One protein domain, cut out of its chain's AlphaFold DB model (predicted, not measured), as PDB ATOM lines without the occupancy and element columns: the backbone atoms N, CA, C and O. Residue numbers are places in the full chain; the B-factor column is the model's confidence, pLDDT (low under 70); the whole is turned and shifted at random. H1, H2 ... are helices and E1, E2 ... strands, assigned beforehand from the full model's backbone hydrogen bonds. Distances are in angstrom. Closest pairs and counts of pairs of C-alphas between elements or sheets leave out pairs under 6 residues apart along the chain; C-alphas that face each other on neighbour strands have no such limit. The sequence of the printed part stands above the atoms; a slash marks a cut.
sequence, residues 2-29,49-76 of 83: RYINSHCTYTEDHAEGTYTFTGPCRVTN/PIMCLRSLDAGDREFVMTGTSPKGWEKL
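Overview. This is residues 2 to 29 and 49 to 76 of the 83 residues of an uncharacterized protein of marine metagenome (UniProt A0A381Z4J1). A two-stranded antiparallel hairpin, E1 and E2, makes one end of an elongated shape, with its tip at residues 13 to 18 sticking out, and the short helix H3 makes the other end. H2 lies between these ends, and the small helix H1 sits by the base of the hairpin. The printed part has 56 residues, with three named helices and two named strands in the order H1, E1, E2, H2, H3, and its class is mixed, helices and strands. It is compact, with a radius of gyration of the C-alphas of 11.6 A and spans of 37 by 22 by 17 A.

Along the chain. H1, residues 4 to 7, begins with C-alpha 4 at (-3.659, 33.425, 41.783). E1 is residues 9 to 13, 13.8 A long, and E2 is residues 18 to 24, 20.1 A. After the cut come H2, residues 58 to 66, 12.1 A, and H3, residues 70 to 76, 9.9 A, ending with C-alpha 76 at (-19.652, 27.568, 30.891).

Arrangement. E1 and E2 form a hairpin at 158 degrees, with N 11 and O 20 at 3.0 A and N 22 and O 9 at 2.8 A, within hydrogen-bond range. The closest C-alphas of H1 and E2, those of His 7 and Gly 23, are 6.0 A apart. H1 and H2 only just touch, with 3 pairs of C-alphas within 8 A, the closest being Ile 4 and Val 64 at 5.5 A. H2 and H3 touch, the closest C-alphas being those of Gly 59 and Pro 70 at 4.9 A. Their lines are only just about perpendicular, at 72 degrees. E1 is apart from H2 and H3. In H2 and H3 every O i to N i+4 pair is within hydrogen-bond range; H1 is too short for such a pair, and its 1 O i to N i+3 pair is not within range.

Size, cuts and confidence. The C-alphas farthest apart, those of Ala 15 and Leu 76, are 37.3 A apart. Residues 30 to 48 are not printed, and C-alphas 29 and 49 are 26.2 A apart across the cut. The links printed whole are tight. No printed residue is under 70 in pLDDT.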
ATOM      1  N   ARG A   2      -6.607  31.771  47.348       94.12
ATOM      2  CA  ARG A   2      -7.145  32.207  46.043       94.12
ATOM      3  C   ARG A   2      -6.375  31.558  44.892       94.12
ATOM      4  O   ARG A   2      -5.233  31.150  45.104       94.12
ATOM      5  N   TYR A   3      -6.979  31.471  43.707       98.06
ATOM      6  CA  TYR A   3      -6.373  30.809  42.548       98.06
ATOM      7  C   TYR A   3      -4.998  31.388  42.192       98.06
ATOM      8  O   TYR A   3      -4.024  30.643  42.071       98.06
ATOM      9  N   ILE A   4      -4.900  32.721  42.142       97.88
ATOM     10  CA  ILE A   4      -3.659  33.425  41.783       97.88
ATOM     11  C   ILE A   4      -2.488  33.153  42.738       97.88
ATOM     12  O   ILE A   4      -1.341  33.286  42.332       97.88
ATOM     13  N   ASN A   5      -2.751  32.712  43.974       96.50
ATOM     14  CA  ASN A   5      -1.704  32.456  44.967       96.50
ATOM     15  C   ASN A   5      -1.025  31.091  44.784       96.50
ATOM     16  O   ASN A   5       0.024  30.852  45.374       96.50
ATOM     17  N   SER A   6      -1.649  30.167  44.051       96.25
ATOM     18  CA  SER A   6      -1.185  28.777  43.940       96.25
ATOM     19  C   SER A   6      -1.022  28.281  42.507       96.25
ATOM     20  O   SER A   6      -0.377  27.256  42.307       96.25
ATOM     21  N   HIS A   7      -1.578  28.988  41.518       97.81
ATOM     22  CA  HIS A   7      -1.605  28.540  40.120       97.81
ATOM     23  C   HIS A   7      -1.126  29.595  39.115       97.81
ATOM     24  O   HIS A   7      -1.085  29.311  37.917       97.81
ATOM     25  N   CYS A   8      -0.746  30.786  39.581       98.38
ATOM     26  CA  CYS A   8      -0.174  31.831  38.740       98.38
ATOM     27  C   CYS A   8       1.277  32.114  39.133       98.38
ATOM     28  O   CYS A   8       1.654  32.023  40.302       98.38
ATOM     29  N   THR A   9       2.078  32.515  38.152       98.50
ATOM     30  CA  THR A   9       3.290  33.304  38.396       98.50
ATOM     31  C   THR A   9       2.927  34.783  38.350       98.50
ATOM     32  O   THR A   9       1.859  35.142  37.847       98.50
ATOM     33  N   TYR A  10       3.790  35.655  38.870       98.31
ATOM     34  CA  TYR A  10       3.559  37.090  38.768       98.31
ATOM     35  C   TYR A  10       4.842  37.877  38.511       98.31
ATOM     36  O   TYR A  10       5.939  37.426  38.842       98.31
ATOM     37  N   THR A  11       4.682  39.054  37.913       98.44
ATOM     38  CA  THR A  11       5.724  40.078  37.784       98.44
ATOM     39  C   THR A  11       5.295  41.348  38.503       98.44
ATOM     40  O   THR A  11       4.101  41.643  38.590       98.44
ATOM     41  N   GLU A  12       6.270  42.102  38.998       98.19
ATOM     42  CA  GLU A  12       6.058  43.374  39.692       98.19
ATOM     43  C   GLU A  12       6.492  44.531  38.788       98.19
ATOM     44  O   GLU A  12       7.582  44.493  38.212       98.19
ATOM     45  N   ASP A  13       5.656  45.561  38.681       97.88
ATOM     46  CA  ASP A  13       6.053  46.866  38.161       97.88
ATOM     47  C   ASP A  13       6.168  47.832  39.342       97.88
ATOM     48  O   ASP A  13       5.167  48.280  39.905       97.88
ATOM     49  N   HIS A  14       7.403  48.137  39.740       95.31
ATOM     50  CA  HIS A  14       7.668  49.032  40.863       95.31
ATOM     51  C   HIS A  14       7.384  50.506  40.555       95.31
ATOM     52  O   HIS A  14       7.188  51.274  41.495       95.31
ATOM     53  N   ALA A  15       7.389  50.916  39.283       96.62
ATOM     54  CA  ALA A  15       7.114  52.298  38.908       96.62
ATOM     55  C   ALA A  15       5.617  52.600  39.048       96.62
ATOM     56  O   ALA A  15       5.246  53.614  39.635       96.62
ATOM     57  N   GLU A  16       4.777  51.679  38.579       95.50
ATOM     58  CA  GLU A  16       3.316  51.790  38.661       95.50
ATOM     59  C   GLU A  16       2.746  51.203  39.966       95.50
ATOM     60  O   GLU A  16       1.585  51.425  40.312       95.50
ATOM     61  N   GLY A  17       3.546  50.438  40.714       97.44
ATOM     62  CA  GLY A  17       3.122  49.772  41.945       97.44
ATOM     63  C   GLY A  17       2.080  48.680  41.695       97.44
ATOM     64  O   GLY A  17       1.110  48.572  42.450       97.44
ATOM     65  N   THR A  18       2.251  47.884  40.636       98.62
ATOM     66  CA  THR A  18       1.288  46.851  40.220       98.62
ATOM     67  C   THR A  18       1.904  45.455  40.157       98.62
ATOM     68  O   THR A  18       3.117  45.283  40.031       98.62
ATOM     69  N   TYR A  19       1.042  44.444  40.245       98.69
ATOM     70  CA  TYR A  19       1.396  43.031  40.176       98.69
ATOM     71  C   TYR A  19       0.579  42.377  39.071       98.69
ATOM     72  O   TYR A  19      -0.650  42.404  39.119       98.69
ATOM     73  N   THR A  20       1.242  41.777  38.083       98.75
ATOM     74  CA  THR A  20       0.563  41.063  36.994       98.75
ATOM     75  C   THR A  20       0.675  39.565  37.204       98.75
ATOM     76  O   THR A  20       1.755  39.001  37.060       98.75
ATOM     77  N   PHE A  21      -0.442  38.919  37.531       98.75
ATOM     78  CA  PHE A  21      -0.545  37.475  37.724       98.75
ATOM     79  C   PHE A  21      -0.929  36.805  36.414       98.75
ATOM     80  O   PHE A  21      -1.915  37.200  35.802       98.75
ATOM     81  N   THR A  22      -0.195  35.771  36.006       98.75
ATOM     82  CA  THR A  22      -0.462  34.997  34.788       98.75
ATOM     83  C   THR A  22      -0.556  33.513  35.111       98.75
ATOM     84  O   THR A  22       0.333  32.947  35.748       98.75
ATOM     85  N   GLY A  23      -1.622  32.868  34.645       98.50
ATOM     86  CA  GLY A  23      -1.837  31.435  34.819       98.50
ATOM     87  C   GLY A  23      -2.857  30.886  33.824       98.50
ATOM     88  O   GLY A  23      -3.509  31.654  33.115       98.50
ATOM     89  N   PRO A  24      -3.002  29.557  33.726       98.56
ATOM     90  CA  PRO A  24      -3.978  28.959  32.827       98.56
ATOM     91  C   PRO A  24      -5.403  29.223  33.328       98.56
ATOM     92  O   PRO A  24      -5.666  29.161  34.525       98.56
ATOM     93  N   CYS A  25      -6.354  29.462  32.431       98.62
ATOM     94  CA  CYS A  25      -7.773  29.370  32.755       98.62
ATOM     95  C   CYS A  25      -8.159  27.900  32.963       98.62
ATOM     96  O   CYS A  25      -7.872  27.058  32.114       98.62
ATOM     97  N   ARG A  26      -8.878  27.573  34.041       98.19
ATOM     98  CA  ARG A  26      -9.250  26.180  34.369       98.19
ATOM     99  C   ARG A  26     -10.234  25.537  33.388       98.19
ATOM    100  O   ARG A  26     -10.370  24.318  33.380       98.19
ATOM    101  N   VAL A  27     -10.933  26.342  32.589       97.94
ATOM    102  CA  VAL A  27     -11.976  25.878  31.656       97.94
ATOM    103  C   VAL A  27     -11.443  25.733  30.229       97.94
ATOM    104  O   VAL A  27     -11.810  24.804  29.501       97.94
ATOM    105  N   THR A  28     -10.608  26.677  29.794       97.94
ATOM    106  CA  THR A  28     -10.080  26.714  28.423       97.94
ATOM    107  C   THR A  28      -8.645  26.206  28.326       97.94
ATOM    108  O   THR A  28      -8.216  25.873  27.229       97.94
ATOM    109  N   ASN A  29      -7.917  26.123  29.446       97.94
ATOM    110  CA  ASN A  29      -6.465  25.915  29.529       97.94
ATOM    111  C   ASN A  29      -5.621  26.996  28.830       97.94
ATOM    112  O   ASN A  29      -4.402  26.866  28.750       97.94
ATOM    113  N   PRO A  49     -12.913  41.162  51.184       97.31
ATOM    114  CA  PRO A  49     -13.646  40.464  50.137       97.31
ATOM    115  C   PRO A  49     -13.110  40.844  48.753       97.31
ATOM    116  O   PRO A  49     -12.578  41.930  48.557       97.31
ATOM    117  N   ILE A  50     -13.333  39.985  47.751       97.81
ATOM    118  CA  ILE A  50     -12.823  40.174  46.375       97.81
ATOM    119  C   ILE A  50     -13.201  41.524  45.740       97.81
ATOM    120  O   ILE A  50     -12.517  42.017  44.849       97.81
ATOM    121  N   MET A  51     -14.274  42.149  46.227       97.75
ATOM    122  CA  MET A  51     -14.731  43.468  45.796       97.75
ATOM    123  C   MET A  51     -13.767  44.607  46.165       97.75
ATOM    124  O   MET A  51     -13.943  45.717  45.664       97.75
ATOM    125  N   CYS A  52     -12.752  44.364  47.005       98.06
ATOM    126  CA  CYS A  52     -11.668  45.321  47.241       98.06
ATOM    127  C   CYS A  52     -10.810  45.554  45.987       98.06
ATOM    128  O   CYS A  52     -10.190  46.606  45.880       98.06
ATOM    129  N   LEU A  53     -10.830  44.624  45.022       98.38
ATOM    130  CA  LEU A  53     -10.148  44.753  43.735       98.38
ATOM    131  C   LEU A  53     -10.950  45.651  42.790       98.38
ATOM    132  O   LEU A  53     -11.629  45.169  41.877       98.38
ATOM    133  N   ARG A  54     -10.990  46.954  43.065       98.12
ATOM    134  CA  ARG A  54     -11.851  47.919  42.368       98.12
ATOM    135  C   ARG A  54     -11.378  48.195  40.947       98.12
ATOM    136  O   ARG A  54     -12.225  48.511  40.115       98.12
ATOM    137  N   SER A  55     -10.086  48.026  40.668       98.06
ATOM    138  CA  SER A  55      -9.526  48.179  39.322       98.06
ATOM    139  C   SER A  55      -9.929  47.058  38.365       98.06
ATOM    140  O   SER A  55      -9.887  47.251  37.154       98.06
ATOM    141  N   LEU A  56     -10.296  45.890  38.898       98.38
ATOM    142  CA  LEU A  56     -10.679  44.725  38.110       98.38
ATOM    143  C   LEU A  56     -12.165  44.747  37.755       98.38
ATOM    144  O   LEU A  56     -13.006  45.179  38.549       98.38
ATOM    145  N   ASP A  57     -12.511  44.212  36.588       98.00
ATOM    146  CA  ASP A  57     -13.903  43.924  36.260       98.00
ATOM    147  C   ASP A  57     -14.387  42.616  36.923       98.00
ATOM    148  O   ASP A  57     -13.684  41.973  37.708       98.00
ATOM    149  N   ALA A  58     -15.642  42.236  36.670       97.38
ATOM    150  CA  ALA A  58     -16.211  41.025  37.257       97.38
ATOM    151  C   ALA A  58     -15.506  39.737  36.790       97.38
ATOM    152  O   ALA A  58     -15.336  38.821  37.593       97.38
ATOM    153  N   GLY A  59     -15.088  39.666  35.525       97.69
ATOM    154  CA  GLY A  59     -14.434  38.486  34.965       97.69
ATOM    155  C   GLY A  59     -13.004  38.323  35.474       97.69
ATOM    156  O   GLY A  59     -12.576  37.212  35.786       97.69
ATOM    157  N   ASP A  60     -12.291  39.428  35.660       98.50
ATOM    158  CA  ASP A  60     -10.960  39.427  36.261       98.50
ATOM    159  C   ASP A  60     -11.006  39.028  37.739       98.50
ATOM    160  O   ASP A  60     -10.202  38.209  38.191       98.50
ATOM    161  N   ARG A  61     -11.982  39.538  38.503       98.56
ATOM    162  CA  ARG A  61     -12.208  39.108  39.897       98.56
ATOM    163  C   ARG A  61     -12.526  37.617  39.987       98.56
ATOM    164  O   ARG A  61     -12.041  36.943  40.898       98.56
ATOM    165  N   GLU A  62     -13.313  37.099  39.049       98.38
ATOM    166  CA  GLU A  62     -13.617  35.671  38.961       98.38
ATOM    167  C   GLU A  62     -12.348  34.852  38.696       98.38
ATOM    168  O   GLU A  62     -12.074  33.887  39.416       98.38
ATOM    169  N   PHE A  63     -11.497  35.286  37.762       98.62
ATOM    170  CA  PHE A  63     -10.212  34.635  37.517       98.62
ATOM    171  C   PHE A  63      -9.322  34.630  38.766       98.62
ATOM    172  O   PHE A  63      -8.754  33.590  39.111       98.62
ATOM    173  N   VAL A  64      -9.249  35.749  39.496       98.56
ATOM    174  CA  VAL A  64      -8.489  35.850  40.752       98.56
ATOM    175  C   VAL A  64      -8.931  34.796  41.772       98.56
ATOM    176  O   VAL A  64      -8.094  34.177  42.442       98.56
ATOM    177  N   MET A  65     -10.240  34.582  41.907       97.69
ATOM    178  CA  MET A  65     -10.791  33.653  42.890       97.69
ATOM    179  C   MET A  65     -10.706  32.197  42.450       97.69
ATOM    180  O   MET A  65     -10.254  31.358  43.234       97.69
ATOM    181  N   THR A  66     -11.152  31.891  41.234       97.88
ATOM    182  CA  THR A  66     -11.470  30.518  40.818       97.88
ATOM    183  C   THR A  66     -10.576  29.999  39.703       97.88
ATOM    184  O   THR A  66     -10.487  28.781  39.533       97.88
ATOM    185  N   GLY A  67      -9.892  30.890  38.980       98.25
ATOM    186  CA  GLY A  67      -9.134  30.572  37.773       98.25
ATOM    187  C   GLY A  67      -9.989  30.483  36.512       98.25
ATOM    188  O   GLY A  67      -9.523  29.957  35.501       98.25
ATOM    189  N   THR A  68     -11.232  30.964  36.545       98.50
ATOM    190  CA  THR A  68     -12.099  31.049  35.364       98.50
ATOM    191  C   THR A  68     -11.937  32.419  34.711       98.50
ATOM    192  O   THR A  68     -12.334  33.426  35.280       98.50
ATOM    193  N   SER A  69     -11.333  32.468  33.521       98.44
ATOM    194  CA  SER A  69     -11.242  33.705  32.729       98.44
ATOM    195  C   SER A  69     -12.602  34.079  32.118       98.44
ATOM    196  O   SER A  69     -13.470  33.206  32.030       98.44
ATOM    197  N   PRO A  70     -12.796  35.309  31.600       98.19
ATOM    198  CA  PRO A  70     -14.039  35.701  30.922       98.19
ATOM    199  C   PRO A  70     -14.456  34.736  29.802       98.19
ATOM    200  O   PRO A  70     -15.604  34.308  29.734       98.19
ATOM    201  N   LYS A  71     -13.497  34.289  28.982       97.38
ATOM    202  CA  LYS A  71     -13.733  33.272  27.943       97.38
ATOM    203  C   LYS A  71     -14.126  31.912  28.533       97.38
ATOM    204  O   LYS A  71     -14.931  31.180  27.963       97.38
ATOM    205  N   GLY A  72     -13.542  31.549  29.677       97.56
ATOM    206  CA  GLY A  72     -13.934  30.353  30.422       97.56
ATOM    207  C   GLY A  72     -15.366  30.447  30.939       97.56
ATOM    208  O   GLY A  72     -16.118  29.486  30.817       97.56
ATOM    209  N   TRP A  73     -15.753  31.612  31.450       96.25
ATOM    210  CA  TRP A  73     -17.113  31.885  31.902       96.25
ATOM    211  C   TRP A  73     -18.119  31.789  30.755       96.25
ATOM    212  O   TRP A  73     -19.118  31.087  30.870       96.25
ATOM    213  N   GLU A  74     -17.826  32.418  29.617       96.12
ATOM    214  CA  GLU A  74     -18.646  32.329  28.406       96.12
ATOM    215  C   GLU A  74     -18.805  30.879  27.930       96.12
ATOM    216  O   GLU A  74     -19.901  30.452  27.584       96.12
ATOM    217  N   LYS A  75     -17.749  30.064  27.993       94.69
ATOM    218  CA  LYS A  75     -17.850  28.638  27.651       94.69
ATOM    219  C   LYS A  75     -18.746  27.846  28.614       94.69
ATOM    220  O   LYS A  75     -19.340  26.858  28.194       94.69
ATOM    221  N   LEU A  76     -18.814  28.233  29.888       93.94
ATOM    222  CA  LEU A  76     -19.652  27.568  30.891       93.94
ATOM    223  C   LEU A  76     -21.115  28.028  30.843       93.94
ATOM    224  O   LEU A  76     -22.007  27.214  31.063       93.94
TER     225      LEU A  76